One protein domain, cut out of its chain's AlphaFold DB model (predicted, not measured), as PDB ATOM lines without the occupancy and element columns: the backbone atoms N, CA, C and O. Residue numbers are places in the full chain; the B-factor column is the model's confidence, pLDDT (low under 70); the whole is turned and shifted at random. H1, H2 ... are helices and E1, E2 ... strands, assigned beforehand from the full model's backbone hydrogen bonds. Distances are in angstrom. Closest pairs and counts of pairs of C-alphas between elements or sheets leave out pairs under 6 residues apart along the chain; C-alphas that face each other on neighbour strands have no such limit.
ATOM      1  N   TYR A   3     482.107 396.230 390.515       98.06
ATOM      2  CA  TYR A   3     482.373 395.252 391.567       98.06
ATOM      3  C   TYR A   3     483.270 395.826 392.660       98.06
ATOM      4  O   TYR A   3     484.287 396.458 392.371       98.06
ATOM      5  N   MET A   4     482.902 395.581 393.919       97.44
ATOM      6  CA  MET A   4     483.654 396.054 395.083       97.44
ATOM      7  C   MET A   4     483.797 394.961 396.144       97.44
ATOM      8  O   MET A   4     482.848 394.229 396.431       97.44
ATOM      9  N   LEU A   5     484.967 394.910 396.772       96.19
ATOM     10  CA  LEU A   5     485.218 394.244 398.046       96.19
ATOM     11  C   LEU A   5     485.199 395.301 399.146       96.19
ATOM     12  O   LEU A   5     486.007 396.220 399.120       96.19
ATOM     13  N   VAL A   6     484.285 395.180 400.102       93.62
ATOM     14  CA  VAL A   6     484.085 396.166 401.172       93.62
ATOM     15  C   VAL A   6     484.427 395.536 402.516       93.62
ATOM     16  O   VAL A   6     483.701 394.655 402.975       93.62
ATOM     17  N   ALA A   7     485.497 396.008 403.152       90.81
ATOM     18  CA  ALA A   7     485.944 395.596 404.487       90.81
ATOM     19  C   ALA A   7     485.412 396.503 405.616       90.81
ATOM     20  O   ALA A   7     485.769 396.336 406.779       90.81
ATOM     21  N   ARG A   8     484.536 397.455 405.278       86.88
ATOM     22  CA  ARG A   8     483.817 398.303 406.232       86.88
ATOM     23  C   ARG A   8     482.677 397.556 406.922       86.88
ATOM     24  O   ARG A   8     481.851 396.896 406.269       86.88
ATOM     25  N   SER A   9     482.592 397.712 408.239       78.81
ATOM     26  CA  SER A   9     481.525 397.167 409.073       78.81
ATOM     27  C   SER A   9     480.153 397.759 408.693       78.81
ATOM     28  O   SER A   9     480.029 398.696 407.899       78.81
ATOM     29  N   LYS A  10     479.076 397.155 409.196       71.31
ATOM     30  CA  LYS A  10     477.704 397.606 408.929       71.31
ATOM     31  C   LYS A  10     477.285 398.615 410.004       71.31
ATOM     32  O   LYS A  10     477.420 398.321 411.185       71.31
ATOM     33  N   SER A  11     476.707 399.746 409.606       62.91
ATOM     34  CA  SER A  11     476.018 400.676 410.513       62.91
ATOM     35  C   SER A  11     474.497 400.591 410.324       62.91
ATOM     36  O   SER A  11     474.014 399.984 409.363       62.91
ATOM     37  N   ALA A  12     473.725 401.172 411.248       50.53
ATOM     38  CA  ALA A  12     472.262 401.222 411.154       50.53
ATOM     39  C   ALA A  12     471.782 401.927 409.869       50.53
ATOM     40  O   ALA A  12     470.825 401.465 409.247       50.53
ATOM     41  N   ASP A  13     472.517 402.953 409.429       55.78
ATOM     42  CA  ASP A  13     472.204 403.777 408.254       55.78
ATOM     43  C   ASP A  13     473.010 403.390 406.995       55.78
ATOM     44  O   ASP A  13     472.892 404.037 405.955       55.78
ATOM     45  N   GLY A  14     473.825 402.325 407.047       64.12
ATOM     46  CA  GLY A  14     474.634 401.886 405.907       64.12
ATOM     47  C   GLY A  14     475.916 401.149 406.294       64.12
ATOM     48  O   GLY A  14     475.886 400.011 406.775       64.12
ATOM     49  N   ARG A  15     477.062 401.766 406.002       62.34
ATOM     50  CA  ARG A  15     478.406 401.253 406.303       62.34
ATOM     51  C   ARG A  15     479.051 402.125 407.368       62.34
ATOM     52  O   ARG A  15     478.862 403.336 407.350       62.34
ATOM     53  N   SER A  16     479.750 401.503 408.311       66.94
ATOM     54  CA  SER A  16     480.562 402.225 409.289       66.94
ATOM     55  C   SER A  16     482.002 402.312 408.806       66.94
ATOM     56  O   SER A  16     482.423 401.597 407.902       66.94
ATOM     57  N   ASP A  17     482.767 403.152 409.475       70.56
ATOM     58  CA  ASP A  17     484.190 403.331 409.239       70.56
ATOM     59  C   ASP A  17     485.082 402.379 410.044       70.56
ATOM     60  O   ASP A  17     486.294 402.553 410.115       70.56
ATOM     61  N   GLU A  18     484.480 401.345 410.623       70.25
ATOM     62  CA  GLU A  18     485.199 400.326 411.378       70.25
ATOM     63  C   GLU A  18     485.527 399.128 410.484       70.25
ATOM     64  O   GLU A  18     484.773 398.838 409.543       70.25
ATOM     65  N   PRO A  19     486.597 398.379 410.786       73.75
ATOM     66  CA  PRO A  19     486.817 397.067 410.199       73.75
ATOM     67  C   PRO A  19     485.624 396.133 410.440       73.75
ATOM     68  O   PRO A  19     484.972 396.153 411.486       73.75
ATOM     69  N   GLY A  20     485.316 395.288 409.461       76.31
ATOM     70  CA  GLY A  20     484.262 394.287 409.575       76.31
ATOM     71  C   GLY A  20     484.449 393.119 408.617       76.31
ATOM     72  O   GLY A  20     485.447 393.017 407.906       76.31
ATOM     73  N   VAL A  21     483.461 392.217 408.584       83.38
ATOM     74  CA  VAL A  21     483.452 391.115 407.608       83.38
ATOM     75  C   VAL A  21     483.516 391.670 406.184       83.38
ATOM     76  O   VAL A  21     482.912 392.700 405.896       83.38
ATOM     77  N   VAL A  22     484.215 390.979 405.282       88.81
ATOM     78  CA  VAL A  22     484.310 391.405 403.880       88.81
ATOM     79  C   VAL A  22     482.994 391.132 403.159       88.81
ATOM     80  O   VAL A  22     482.443 390.030 403.209       88.81
ATOM     81  N   TYR A  23     482.496 392.140 402.453       93.81
ATOM     82  CA  TYR A  23     481.310 392.038 401.617       93.81
ATOM     83  C   TYR A  23     481.669 392.172 400.146       93.81
ATOM     84  O   TYR A  23     482.427 393.051 399.754       93.81
ATOM     85  N   PHE A  24     481.040 391.328 399.338       97.06
ATOM     86  CA  PHE A  24     481.165 391.302 397.890       97.06
ATOM     87  C   PHE A  24     479.967 392.047 397.315       97.06
ATOM     88  O   PHE A  24     478.833 391.608 397.514       97.06
ATOM     89  N   LEU A  25     480.190 393.196 396.683       97.25
ATOM     90  CA  LEU A  25     479.121 394.018 396.118       97.25
ATOM     91  C   LEU A  25     479.191 394.022 394.590       97.25
ATOM     92  O   LEU A  25     480.278 394.114 394.018       97.25
ATOM     93  N   GLY A  26     478.018 393.960 393.960       97.94
ATOM     94  CA  GLY A  26     477.804 394.316 392.558       97.94
ATOM     95  C   GLY A  26     476.883 395.528 392.496       97.94
ATOM     96  O   GLY A  26     475.680 395.403 392.724       97.94
ATOM     97  N   VAL A  27     477.453 396.705 392.249       97.56
ATOM     98  CA  VAL A  27     476.733 397.980 392.219       97.56
ATOM     99  C   VAL A  27     476.226 398.239 390.794       97.56
ATOM    100  O   VAL A  27     477.030 398.253 389.853       97.56
ATOM    101  N   PRO A  28     474.907 398.417 390.594       97.31
ATOM    102  CA  PRO A  28     474.346 398.771 389.295       97.31
ATOM    103  C   PRO A  28     474.962 400.059 388.737       97.31
ATOM    104  O   PRO A  28     475.291 400.980 389.482       97.31
ATOM    105  N   SER A  29     475.118 400.133 387.415       94.38
ATOM    106  CA  SER A  29     475.764 401.275 386.746       94.38
ATOM    107  C   SER A  29     474.984 402.589 386.866       94.38
ATOM    108  O   SER A  29     475.544 403.649 386.608       94.38
ATOM    109  N   ASP A  30     473.701 402.516 387.219       96.06
ATOM    110  CA  ASP A  30     472.795 403.641 387.461       96.06
ATOM    111  C   ASP A  30     472.733 404.064 388.942       96.06
ATOM    112  O   ASP A  30     471.979 404.969 389.293       96.06
ATOM    113  N   GLU A  31     473.532 403.445 389.818       96.00
ATOM    114  CA  GLU A  31     473.660 403.839 391.222       96.00
ATOM    115  C   GLU A  31     475.071 404.330 391.557       96.00
ATOM    116  O   GLU A  31     476.058 403.672 391.244       96.00
ATOM    117  N   ASP A  32     475.167 405.455 392.268       94.56
ATOM    118  CA  ASP A  32     476.448 406.078 392.649       94.56
ATOM    119  C   ASP A  32     476.864 405.802 394.101       94.56
ATOM    120  O   ASP A  32     477.936 406.211 394.545       94.56
ATOM    121  N   THR A  33     476.027 405.084 394.849       92.38
ATOM    122  CA  THR A  33     476.262 404.779 396.261       92.38
ATOM    123  C   THR A  33     476.203 403.274 396.487       92.38
ATOM    124  O   THR A  33     475.131 402.680 396.301       92.38
ATOM    125  N   PRO A  34     477.303 402.645 396.938       92.81
ATOM    126  CA  PRO A  34     477.290 401.250 397.355       92.81
ATOM    127  C   PRO A  34     476.352 401.050 398.549       92.81
ATOM    128  O   PRO A  34     476.441 401.734 399.566       92.81
ATOM    129  N   LYS A  35     475.433 400.090 398.447       90.62
ATOM    130  CA  LYS A  35     474.436 399.790 399.483       90.62
ATOM    131  C   LYS A  35     474.518 398.332 399.891       90.62
ATOM    132  O   LYS A  35     474.902 397.458 399.120       90.62
ATOM    133  N   PHE A  36     474.051 398.029 401.100       88.56
ATOM    134  CA  PHE A  36     474.000 396.647 401.587       88.56
ATOM    135  C   PHE A  36     473.174 395.718 400.679       88.56
ATOM    136  O   PHE A  36     473.509 394.545 400.534       88.56
ATOM    137  N   ARG A  37     472.130 396.240 400.020       92.31
ATOM    138  CA  ARG A  37     471.297 395.478 399.071       92.31
ATOM    139  C   ARG A  37     472.040 395.011 397.814       92.31
ATOM    140  O   ARG A  37     471.545 394.128 397.130       92.31
ATOM    141  N   HIS A  38     473.208 395.584 397.519       95.31
ATOM    142  CA  HIS A  38     474.073 395.175 396.404       95.31
ATOM    143  C   HIS A  38     474.938 393.957 396.744       95.31
ATOM    144  O   HIS A  38     475.760 393.536 395.933       95.31
ATOM    145  N   LYS A  39     474.794 393.401 397.956       95.56
ATOM    146  CA  LYS A  39     475.538 392.227 398.403       95.56
ATOM    147  C   LYS A  39     475.264 391.027 397.498       95.56
ATOM    148  O   LYS A  39     474.123 390.618 397.308       95.56
ATOM    149  N   MET A  40     476.347 390.405 397.061       97.44
ATOM    150  CA  MET A  40     476.386 389.125 396.371       97.44
ATOM    151  C   MET A  40     476.969 388.047 397.296       97.44
ATOM    152  O   MET A  40     477.616 388.341 398.308       97.44
ATOM    153  N   SER A  41     476.737 386.775 396.966       96.94
ATOM    154  CA  SER A  41     477.527 385.691 397.558       96.94
ATOM    155  C   SER A  41     478.946 385.715 396.969       96.94
ATOM    156  O   SER A  41     479.101 386.128 395.818       96.94
ATOM    157  N   PRO A  42     479.979 385.247 397.698       96.69
ATOM    158  CA  PRO A  42     481.346 385.212 397.172       96.69
ATOM    159  C   PRO A  42     481.443 384.469 395.835       96.69
ATOM    160  O   PRO A  42     482.074 384.951 394.905       96.69
ATOM    161  N   ARG A  43     480.742 383.333 395.708       97.31
ATOM    162  CA  ARG A  43     480.702 382.549 394.469       97.31
ATOM    163  C   ARG A  43     480.089 383.330 393.307       97.31
ATOM    164  O   ARG A  43     480.732 383.453 392.278       97.31
ATOM    165  N   ALA A  44     478.890 383.888 393.488       97.88
ATOM    166  CA  ALA A  44     478.217 384.631 392.422       97.88
ATOM    167  C   ALA A  44     479.019 385.866 391.991       97.88
ATOM    168  O   ALA A  44     479.006 386.238 390.825       97.88
ATOM    169  N   TRP A  45     479.712 386.501 392.937       97.94
ATOM    170  CA  TRP A  45     480.581 387.631 392.647       97.94
ATOM    171  C   TRP A  45     481.817 387.210 391.849       97.94
ATOM    172  O   TRP A  45     482.109 387.831 390.833       97.94
ATOM    173  N   CYS A  46     482.511 386.140 392.262       96.31
ATOM    174  CA  CYS A  46     483.661 385.619 391.521       96.31
ATOM    175  C   CYS A  46     483.262 385.193 390.107       96.31
ATOM    176  O   CYS A  46     483.941 385.572 389.160       96.31
ATOM    177  N   ASP A  47     482.145 384.475 389.965       95.50
ATOM    178  CA  ASP A  47     481.630 384.042 388.666       95.50
ATOM    179  C   ASP A  47     481.361 385.262 387.759       95.50
ATOM    180  O   ASP A  47     481.842 385.300 386.629       95.50
ATOM    181  N   ALA A  48     480.693 386.304 388.274       95.88
ATOM    182  CA  ALA A  48     480.385 387.521 387.517       95.88
ATOM    183  C   ALA A  48     481.633 388.346 387.144       95.88
ATOM    184  O   ALA A  48     481.730 388.868 386.032       95.88
ATOM    185  N   VAL A  49     482.607 388.457 388.054       95.12
ATOM    186  CA  VAL A  49     483.882 389.141 387.792       95.12
ATOM    187  C   VAL A  49     484.696 388.379 386.756       95.12
ATOM    188  O   VAL A  49     485.215 388.998 385.835       95.12
ATOM    189  N   SER A  50     484.799 387.054 386.869       92.75
ATOM    190  CA  SER A  50     485.512 386.223 385.897       92.75
ATOM    191  C   SER A  50     484.845 386.241 384.523       92.75
ATOM    192  O   SER A  50     485.544 386.342 383.518       92.75
ATOM    193  N   GLU A  51     483.512 386.191 384.465       91.75
ATOM    194  CA  GLU A  51     482.763 386.308 383.213       91.75
ATOM    195  C   GLU A  51     483.034 387.657 382.538       91.75
ATOM    196  O   GLU A  51     483.414 387.687 381.367       91.75
ATOM    197  N   GLN A  52     482.939 388.765 383.279       90.81
ATOM    198  CA  GLN A  52     483.203 390.096 382.727       90.81
ATOM    199  C   GLN A  52     484.685 390.321 382.401       90.81
ATOM    200  O   GLN A  52     484.994 390.992 381.428       90.81
ATOM    201  N   ALA A  53     485.612 389.743 383.166       90.56
ATOM    202  CA  ALA A  53     487.037 389.809 382.858       90.56
ATOM    203  C   ALA A  53     487.382 389.061 381.566       90.56
ATOM    204  O   ALA A  53     488.370 389.406 380.926       90.56
ATOM    205  N   SER A  54     486.597 388.044 381.184       83.31
ATOM    206  CA  SER A  54     486.905 387.151 380.060       83.31
ATOM    207  C   SER A  54     486.872 387.811 378.675       83.31
ATOM    208  O   SER A  54     487.389 387.220 377.718       83.31
ATOM    209  N   SER A  55     486.313 389.027 378.564       70.94
ATOM    210  CA  SER A  55     486.461 389.896 377.386       70.94
ATOM    211  C   SER A  55     487.867 390.488 377.253       70.94
ATOM    212  O   SER A  55     488.241 390.892 376.160       70.94
ATOM    213  N   GLY A  56     488.669 390.467 378.323       63.97
ATOM    214  CA  GLY A  56     490.030 390.994 378.367       63.97
ATOM    215  C   GLY A  56     491.000 390.319 377.401       63.97
ATOM    216  O   GLY A  56     490.678 389.342 376.715       63.97
ATOM    217  N   THR A  57     492.229 390.836 377.355       65.31
ATOM    218  CA  THR A  57     493.211 390.431 376.345       65.31
ATOM    219  C   THR A  57     493.531 388.952 376.506       65.31
ATOM    220  O   THR A  57     494.224 388.534 377.432       65.31
ATOM    221  N   ARG A  58     493.041 388.128 375.576       65.00
ATOM    222  CA  ARG A  58     493.369 386.704 375.574       65.00
ATOM    223  C   ARG A  58     494.846 386.531 375.264       65.00
ATOM    224  O   ARG A  58     495.328 386.983 374.226       65.00
ATOM    225  N   ASN A  59     495.543 385.810 376.127       68.00
ATOM    226  CA  ASN A  59     496.864 385.285 375.821       68.00
ATOM    227  C   ASN A  59     496.854 383.757 375.987       68.00
ATOM    228  O   ASN A  59     495.818 383.144 376.241       68.00
ATOM    229  N   THR A  60     498.001 383.113 375.787       71.69
ATOM    230  CA  THR A  60     498.107 381.646 375.838       71.69
ATOM    231  C   THR A  60     497.925 381.061 377.244       71.69
ATOM    232  O   THR A  60     497.845 379.844 377.382       71.69
ATOM    233  N   GLN A  61     497.882 381.903 378.279       70.19
ATOM    234  CA  GLN A  61     497.935 381.535 379.695       70.19
ATOM    235  C   GLN A  61     496.732 382.062 380.496       70.19
ATOM    236  O   GLN A  61     496.382 381.455 381.506       70.19
ATOM    237  N   THR A  62     496.078 383.148 380.065       70.38
ATOM    238  CA  THR A  62     494.936 383.760 380.758       70.38
ATOM    239  C   THR A  62     493.790 384.104 379.807       70.38
ATOM    240  O   THR A  62     493.977 384.511 378.657       70.38
ATOM    241  N   THR A  63     492.570 383.950 380.317       71.06
ATOM    242  CA  THR A  63     491.327 384.365 379.662       71.06
ATOM    243  C   THR A  63     490.769 385.569 380.409       71.06
ATOM    244  O   THR A  63     489.840 385.424 381.203       71.06
ATOM    245  N   GLY A  64     491.384 386.734 380.205       83.25
ATOM    246  CA  GLY A  64     490.911 387.989 380.776       83.25
ATOM    247  C   GLY A  64     491.874 388.691 381.723       83.25
ATOM    248  O   GLY A  64     492.872 388.115 382.161       83.25
ATOM    249  N   ASP A  65     491.520 389.931 382.057       89.81
ATOM    250  CA  ASP A  65     492.306 390.825 382.905       89.81
ATOM    251  C   ASP A  65     491.441 391.381 384.046       89.81
ATOM    252  O   ASP A  65     490.322 391.854 383.831       89.81
ATOM    253  N   ILE A  66     491.974 391.351 385.270       92.94
ATOM    254  CA  ILE A  66     491.353 391.958 386.452       92.94
ATOM    255  C   ILE A  66     492.348 392.943 387.058       92.94
ATOM    256  O   ILE A  66     493.478 392.578 387.376       92.94
ATOM    257  N   VAL A  67     491.911 394.182 387.275       94.75
ATOM    258  CA  VAL A  67     492.680 395.199 387.999       94.75
ATOM    259  C   VAL A  67     492.021 395.457 389.344       94.75
ATOM    260  O   VAL A  67     490.842 395.792 389.416       94.75
ATOM    261  N   PHE A  68     492.801 395.360 390.417       96.44
ATOM    262  CA  PHE A  68     492.361 395.771 391.746       96.44
ATOM    263  C   PHE A  68     492.757 397.224 392.011       96.44
ATOM    264  O   PHE A  68     493.938 397.566 392.060       96.44
ATOM    265  N   TYR A  69     491.758 398.081 392.206       96.94
ATOM    266  CA  TYR A  69     491.924 399.449 392.671       96.94
ATOM    267  C   TYR A  69     491.846 399.492 394.201       96.94
ATOM    268  O   TYR A  69     490.786 399.293 394.792       96.94
ATOM    269  N   VAL A  70     492.978 399.780 394.843       95.06
ATOM    270  CA  VAL A  70     493.065 400.006 396.291       95.06
ATOM    271  C   VAL A  70     493.204 401.506 396.535       95.06
ATOM    272  O   VAL A  70     494.140 402.137 396.038       95.06
ATOM    273  N   HIS A  71     492.261 402.102 397.264       93.00
ATOM    274  CA  HIS A  71     492.279 403.540 397.540       93.00
ATOM    275  C   HIS A  71     493.167 403.899 398.745       93.00
ATOM    276  O   HIS A  71     493.468 403.064 399.596       93.00
ATOM    277  N   GLY A  72     493.567 405.172 398.831       86.62
ATOM    278  CA  GLY A  72     494.292 405.726 399.980       86.62
ATOM    279  C   GLY A  72     493.376 406.196 401.118       86.62
ATOM    280  O   GLY A  72     492.176 405.915 401.142       86.62
ATOM    281  N   TYR A  73     493.945 406.948 402.056       83.38
ATOM    282  CA  TYR A  73     493.234 407.498 403.213       83.38
ATOM    283  C   TYR A  73     492.058 408.415 402.844       83.38
ATOM    284  O   TYR A  73     491.973 408.929 401.722       83.38
ATOM    285  N   ASN A  74     491.163 408.617 403.813       82.56
ATOM    286  CA  ASN A  74     490.081 409.602 403.808       82.56
ATOM    287  C   ASN A  74     489.229 409.567 402.530       82.56
ATOM    288  O   ASN A  74     488.967 410.592 401.904       82.56
ATOM    289  N   SER A  75     488.824 408.363 402.115       85.62
ATOM    290  CA  SER A  75     487.949 408.164 400.952       85.62
ATOM    291  C   SER A  75     486.595 407.600 401.389       85.62
ATOM    292  O   SER A  75     486.553 406.603 402.109       85.62
ATOM    293  N   SER A  76     485.500 408.227 400.944       90.19
ATOM    294  CA  SER A  76     484.139 407.685 401.081       90.19
ATOM    295  C   SER A  76     483.880 406.594 400.036       90.19
ATOM    296  O   SER A  76     484.562 406.545 399.008       90.19
ATOM    297  N   GLN A  77     482.869 405.750 400.246       91.12
ATOM    298  CA  GLN A  77     482.544 404.675 399.303       91.12
ATOM    299  C   GLN A  77     482.096 405.194 397.929       91.12
ATOM    300  O   GLN A  77     482.448 404.610 396.907       91.12
ATOM    301  N   GLU A  78     481.377 406.317 397.888       93.69
ATOM    302  CA  GLU A  78     480.989 407.005 396.650       93.69
ATOM    303  C   GLU A  78     482.225 407.492 395.892       93.69
ATOM    304  O   GLU A  78     482.339 407.288 394.687       93.69
ATOM    305  N   THR A  79     483.196 408.067 396.610       94.88
ATOM    306  CA  THR A  79     484.460 408.526 396.016       94.88
ATOM    307  C   THR A  79     485.256 407.351 395.442       94.88
ATOM    308  O   THR A  79     485.858 407.465 394.373       94.88
ATOM    309  N   VAL A  80     485.277 406.208 396.135       95.31
ATOM    310  CA  VAL A  80     485.935 404.986 395.646       95.31
ATOM    311  C   VAL A  80     485.267 404.495 394.359       95.31
ATOM    312  O   VAL A  80     485.966 404.255 393.373       95.31
ATOM    313  N   LEU A  81     483.933 404.419 394.329       96.88
ATOM    314  CA  LEU A  81     483.175 404.001 393.148       96.88
ATOM    315  C   LEU A  81     483.355 404.970 391.966       96.88
ATOM    316  O   LEU A  81     483.592 404.543 390.833       96.88
ATOM    317  N   GLU A  82     483.309 406.279 392.215       97.38
ATOM    318  CA  GLU A  82     483.557 407.301 391.195       97.38
ATOM    319  C   GLU A  82     484.947 407.126 390.564       97.38
ATOM    320  O   GLU A  82     485.103 407.131 389.335       97.38
ATOM    321  N   ARG A  83     485.973 406.921 391.402       97.19
ATOM    322  CA  ARG A  83     487.355 406.714 390.956       97.19
ATOM    323  C   ARG A  83     487.520 405.408 390.189       97.19
ATOM    324  O   ARG A  83     488.171 405.439 389.147       97.19
ATOM    325  N   GLN A  84     486.898 404.312 390.626       97.81
ATOM    326  CA  GLN A  84     486.856 403.055 389.869       97.81
ATOM    327  C   GLN A  84     486.332 403.285 388.454       97.81
ATOM    328  O   GLN A  84     486.999 402.939 387.482       97.81
ATOM    329  N   ARG A  85     485.179 403.946 388.319       97.69
ATOM    330  CA  ARG A  85     484.575 404.235 387.011       97.69
ATOM    331  C   ARG A  85     485.451 405.154 386.160       97.69
ATOM    332  O   ARG A  85     485.533 404.992 384.943       97.69
ATOM    333  N   LYS A  86     486.122 406.133 386.776       97.56
ATOM    334  CA  LYS A  86     487.077 407.010 386.081       97.56
ATOM    335  C   LYS A  86     488.301 406.237 385.582       97.56
ATOM    336  O   LYS A  86     488.740 406.497 384.461       97.56
ATOM    337  N   LEU A  87     488.821 405.305 386.383       96.94
ATOM    338  CA  LEU A  87     489.908 404.405 386.000       96.94
ATOM    339  C   LEU A  87     489.474 403.483 384.859       96.94
ATOM    340  O   LEU A  87     490.188 403.425 383.865       96.94
ATOM    341  N   GLN A  88     488.289 402.868 384.947       95.44
ATOM    342  CA  GLN A  88     487.742 401.971 383.920       95.44
ATOM    343  C   GLN A  88     487.689 402.688 382.572       95.44
ATOM    344  O   GLN A  88     488.390 402.303 381.643       95.44
ATOM    345  N   ARG A  89     487.009 403.842 382.514       96.31
ATOM    346  CA  ARG A  89     486.957 404.666 381.295       96.31
ATOM    347  C   ARG A  89     488.343 405.080 380.800       96.31
ATOM    348  O   ARG A  89     488.543 405.284 379.608       96.31
ATOM    349  N   GLY A  90     489.278 405.338 381.713       97.31
ATOM    350  CA  GLY A  90     490.646 405.730 381.381       97.31
ATOM    351  C   GLY A  90     491.431 404.610 380.713       97.31
ATOM    352  O   GLY A  90     492.064 404.846 379.685       97.31
ATOM    353  N   LEU A  91     491.368 403.409 381.278       94.31
ATOM    354  CA  LEU A  91     492.046 402.232 380.754       94.31
ATOM    355  C   LEU A  91     491.391 401.745 379.456       94.31
ATOM    356  O   LEU A  91     492.109 401.457 378.503       94.31
ATOM    357  N   GLU A  92     490.058 401.752 379.363       93.06
ATOM    358  CA  GLU A  92     489.317 401.400 378.139       93.06
ATOM    359  C   GLU A  92     489.731 402.270 376.947       93.06
ATOM    360  O   GLU A  92     489.977 401.764 375.853       93.06
ATOM    361  N   ARG A  93     489.923 403.581 377.160       95.44
ATOM    362  CA  ARG A  93     490.446 404.485 376.116       95.44
ATOM    363  C   ARG A  93     491.851 404.120 375.625       95.44
ATOM    364  O   ARG A  93     492.255 404.609 374.576       95.44
ATOM    365  N   ASN A  94     492.587 403.301 376.372       92.44
ATOM    366  CA  ASN A  94     493.916 402.801 376.025       92.44
ATOM    367  C   ASN A  94     493.901 401.306 375.646       92.44
ATOM    368  O   ASN A  94     494.960 400.685 375.597       92.44
ATOM    369  N   GLY A  95     492.726 400.729 375.366       89.94
ATOM    370  CA  GLY A  95     492.584 399.355 374.876       89.94
ATOM    371  C   GLY A  95     492.483 398.281 375.961       89.94
ATOM    372  O   GLY A  95     492.584 397.102 375.643       89.94
ATOM    373  N   PHE A  96     492.291 398.658 377.227       89.94
ATOM    374  CA  PHE A  96     491.973 397.690 378.277       89.94
ATOM    375  C   PHE A  96     490.530 397.194 378.131       89.94
ATOM    376  O   PHE A  96     489.608 398.003 378.110       89.94
ATOM    377  N   ASP A  97     490.349 395.876 378.084       88.25
ATOM    378  CA  ASP A  97     489.041 395.207 377.935       88.25
ATOM    379  C   ASP A  97     488.735 394.263 379.119       88.25
ATOM    380  O   ASP A  97     487.973 393.305 379.025       88.25
ATOM    381  N   GLY A  98     489.406 394.491 380.249       91.88
ATOM    382  CA  GLY A  98     489.192 393.746 381.484       91.88
ATOM    383  C   GLY A  98     488.211 394.432 382.433       91.88
ATOM    384  O   GLY A  98     487.532 395.409 382.104       91.88
ATOM    385  N   VAL A  99     488.192 393.950 383.672       93.75
ATOM    386  CA  VAL A  99     487.355 394.498 384.745       93.75
ATOM    387  C   VAL A  99     488.207 395.144 385.833       93.75
ATOM    388  O   VAL A  99     489.218 394.589 386.266       93.75
ATOM    389  N   ILE A 100     487.792 396.318 386.310       96.06
ATOM    390  CA  ILE A 100     488.342 396.911 387.531       96.06
ATOM    391  C   ILE A 100     487.433 396.583 388.716       96.06
ATOM    392  O   ILE A 100     486.223 396.806 388.667       96.06
ATOM    393  N   VAL A 101     488.038 396.114 389.804       97.56
ATOM    394  CA  VAL A 101     487.402 395.888 391.105       97.56
ATOM    395  C   VAL A 101     487.982 396.859 392.125       97.56
ATOM    396  O   VAL A 101     489.201 396.972 392.228       97.56
ATOM    397  N   SER A 102     487.145 397.506 392.938       97.69
ATOM    398  CA  SER A 102     487.642 398.270 394.094       97.69
ATOM    399  C   SER A 102     487.786 397.415 395.345       97.69
ATOM    400  O   SER A 102     486.897 396.626 395.662       97.69
ATOM    401  N   PHE A 103     488.845 397.651 396.113       95.69
ATOM    402  CA  PHE A 103     488.929 397.254 397.515       95.69
ATOM    403  C   PHE A 103     488.710 398.486 398.397       95.69
ATOM    404  O   PHE A 103     489.551 399.387 398.436       95.69
ATOM    405  N   ASP A 104     487.559 398.525 399.063       92.62
ATOM    406  CA  ASP A 104     487.173 399.555 400.020       92.62
ATOM    407  C   ASP A 104     487.494 399.101 401.445       92.62
ATOM    408  O   ASP A 104     486.874 398.173 401.976       92.62
ATOM    409  N   TRP A 105     488.465 399.769 402.057       88.69
ATOM    410  CA  TRP A 105     488.903 399.522 403.426       88.69
ATOM    411  C   TRP A 105     488.572 400.733 404.310       88.69
ATOM    412  O   TRP A 105     488.492 401.856 403.803       88.69
ATOM    413  N   PRO A 106     488.342 400.538 405.619       83.81
ATOM    414  CA  PRO A 106     488.075 401.634 406.549       83.81
ATOM    415  C   PRO A 106     489.289 402.567 406.635       83.81
ATOM    416  O   PRO A 106     490.272 402.255 407.299       83.81
ATOM    417  N   SER A 107     489.237 403.699 405.927       75.00
ATOM    418  CA  SER A 107     490.402 404.575 405.740       75.00
ATOM    419  C   SER A 107     490.279 405.973 406.345       75.00
ATOM    420  O   SER A 107     491.086 406.844 406.015       75.00
ATOM    421  N   VAL A 108     489.285 406.204 407.206       67.56
ATOM    422  CA  VAL A 108     489.165 407.456 407.976       67.56
ATOM    423  C   VAL A 108     490.094 407.470 409.197       67.56
ATOM    424  O   VAL A 108     490.503 406.417 409.678       67.56
ATOM    425  N   ASP A 109     490.404 408.684 409.663       52.72
ATOM    426  CA  ASP A 109     491.455 409.168 410.588       52.72
ATOM    427  C   ASP A 109     491.775 408.413 411.912       52.72
ATOM    428  O   ASP A 109     492.467 408.963 412.774       52.72
ATOM    429  N   TYR A 110     491.391 407.154 412.126       51.66
ATOM    430  CA  TYR A 110     491.903 406.383 413.264       51.66
ATOM    431  C   TYR A 110     493.277 405.776 412.954       51.66
ATOM    432  O   TYR A 110     493.421 404.616 412.572       51.66
ATOM    433  N   VAL A 111     494.321 406.566 413.231       48.81
ATOM    434  CA  VAL A 111     495.740 406.148 413.315       48.81
ATOM    435  C   VAL A 111     495.935 404.883 414.179       48.81
ATOM    436  O   VAL A 111     496.901 404.146 413.990       48.81
ATOM    437  N   LEU A 112     495.010 404.608 415.107       47.22
ATOM    438  CA  LEU A 112     495.026 403.443 415.995       47.22
ATOM    439  C   LEU A 112     494.730 402.112 415.278       47.22
ATOM    440  O   LEU A 112     495.453 401.148 415.527       47.22
ATOM    441  N   ASN A 113     493.792 402.061 414.324       48.38
ATOM    442  CA  ASN A 113     493.468 400.812 413.615       48.38
ATOM    443  C   ASN A 113     494.609 400.378 412.674       48.38
ATOM    444  O   ASN A 113     494.874 399.191 412.514       48.38
ATOM    445  N   TYR A 114     495.372 401.333 412.125       50.12
ATOM    446  CA  TYR A 114     496.578 401.037 411.337       50.12
ATOM    447  C   TYR A 114     497.715 400.425 412.181       50.12
ATOM    448  O   TYR A 114     498.551 399.680 411.664       50.12
ATOM    449  N   LEU A 115     497.779 400.736 413.482       49.00
ATOM    450  CA  LEU A 115     498.771 400.156 414.393       49.00
ATOM    451  C   LEU A 115     498.401 398.730 414.815       49.00
ATOM    452  O   LEU A 115     499.298 397.885 414.857       49.00
ATOM    453  N   GLU A 116     497.120 398.460 415.077       51.72
ATOM    454  CA  GLU A 116     496.624 397.106 415.365       51.72
ATOM    455  C   GLU A 116     496.763 396.185 414.143       51.72
ATOM    456  O   GLU A 116     497.404 395.138 414.255       51.72
ATOM    457  N   ASP A 117     496.349 396.625 412.948       54.12
ATOM    458  CA  ASP A 117     496.512 395.840 411.711       54.12
ATOM    459  C   ASP A 117     497.990 395.533 411.402       54.12
ATOM    460  O   ASP A 117     498.341 394.432 410.965       54.12
ATOM    461  N   ARG A 118     498.910 396.475 411.665       53.16
ATOM    462  CA  ARG A 118     500.356 396.250 411.472       53.16
ATOM    463  C   ARG A 118     500.948 395.282 412.501       53.16
ATOM    464  O   ARG A 118     501.976 394.662 412.213       53.16
ATOM    465  N   HIS A 119     500.373 395.195 413.697       50.53
ATOM    466  CA  HIS A 119     500.811 394.263 414.731       50.53
ATOM    467  C   HIS A 119     500.329 392.840 414.418       50.53
ATOM    468  O   HIS A 119     501.131 391.908 414.456       50.53
ATOM    469  N   ASP A 120     499.077 392.681 413.993       53.97
ATOM    470  CA  ASP A 120     498.510 391.374 413.644       53.97
ATOM    471  C   ASP A 120     499.096 390.797 412.350       53.97
ATOM    472  O   ASP A 120     499.380 389.599 412.283       53.97
ATOM    473  N   ALA A 121     499.415 391.641 411.363       55.78
ATOM    474  CA  ALA A 121     500.097 391.213 410.137       55.78
ATOM    475  C   ALA A 121     501.494 390.605 410.381       55.78
ATOM    476  O   ALA A 121     502.001 389.869 409.537       55.78
ATOM    477  N   LYS A 122     502.134 390.892 411.523       52.09
ATOM    478  CA  LYS A 122     503.445 390.324 411.887       52.09
ATOM    479  C   LYS A 122     503.358 388.976 412.602       52.09
ATOM    480  O   LYS A 122     504.374 388.294 412.688       52.09
TER     481      LYS A 122
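AT A GLANCE: This is residues 3 to 122 of the 125 residues of an uncharacterized protein of Rhodobacteraceae bacterium HIMB11 (UniProt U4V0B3). A strongly twisted sheet of four strands is sandwiched between two helices, H2 over one face and H1 over the other, and a third helix, H3, lies off the end of the sheet where E4 finishes. E1 and E2 form a hairpin whose strands bend on the way to its turn. The printed part has 120 residues, with three named helices and four named strands, which follow each other along the chain as E1 E2 H1 E3 H2 E4 H3. The sheet runs E2 E1 E4 E3 and is mixed; the class is mixed, helices and strands. The whole is compact, with a radius of gyration of the C-alphas of 15.5 A and spans of 45 by 35 by 28 A.

HOW THE PARTS SIT: The sheet has E2, residues 14 to 27, and E3, residues 66 to 70, as edge strands, with E1, residues 3 to 11, and E4, residues 99 to 104, as inner strands. E1 and E4 are parallel, with N 5 and O 102 within hydrogen-bond range at 2.8 A. E4 and E3 are parallel too, with N 69 and O 101 2.8 A apart. E2 and E1 are antiparallel, a hairpin, with N 6 and O 23 2.8 A apart; E1 bends by 74 degrees at residue 7 and E2 by 140 degrees at residue 18. H2, residues 77 to 92, is on the sheet at a height of 8.7 A, over E1 and E4, and runs along the strands, at 23 degrees to E4 on the local plane. Its closest C-alphas to E4 are those of Gln 88 and Ile 100, 6.2 A. E3, H2 and E4 form a strand-helix-strand unit, two parallel neighbour strands joined through a helix, with a right-handed crossover. H1, residues 42 to 53, is on the opposite face at a height of 8.5 A, giving three layers, helices on both faces of a sheet. H1 lies over E1 and only just over E2, where 3 of its C-alphas fall, and runs along the strands, at 3 degrees to E1 on the local plane. The closest C-alphas of H1 and E4 are those of Ala 53 and Val 99, 5.1 A. H3, residues 111 to 120, is not on the sheet and is apart from H1 and H2. Every O i to N i+4 pair is within hydrogen-bond range in H1 and H2; in H3 5 of 6 are.

IN THESE COORDINATES: E1 begins at C-alpha 3, (482.373, 395.252, 391.567), and measures 20.7 A from first to last C-alpha; E2 measures 14.4 A. H1 measures 16.1 A, E3 12.8 A, H2 22.5 A and E4 16.1 A. H3, 15.0 A long, ends at C-alpha 120, (498.510, 391.374, 413.644).

THE WHOLE: The C-alphas farthest apart are those of Ala 12 and Thr 60, 47.9 A. The printed part has no cut. The links E2 to H1 and H1 to E3 are long, with 14 and 12 residues. The mean pLDDT of the printed part is 83.7, and residues 11 to 16, 56 to 59 and 108 to 122 are under 70.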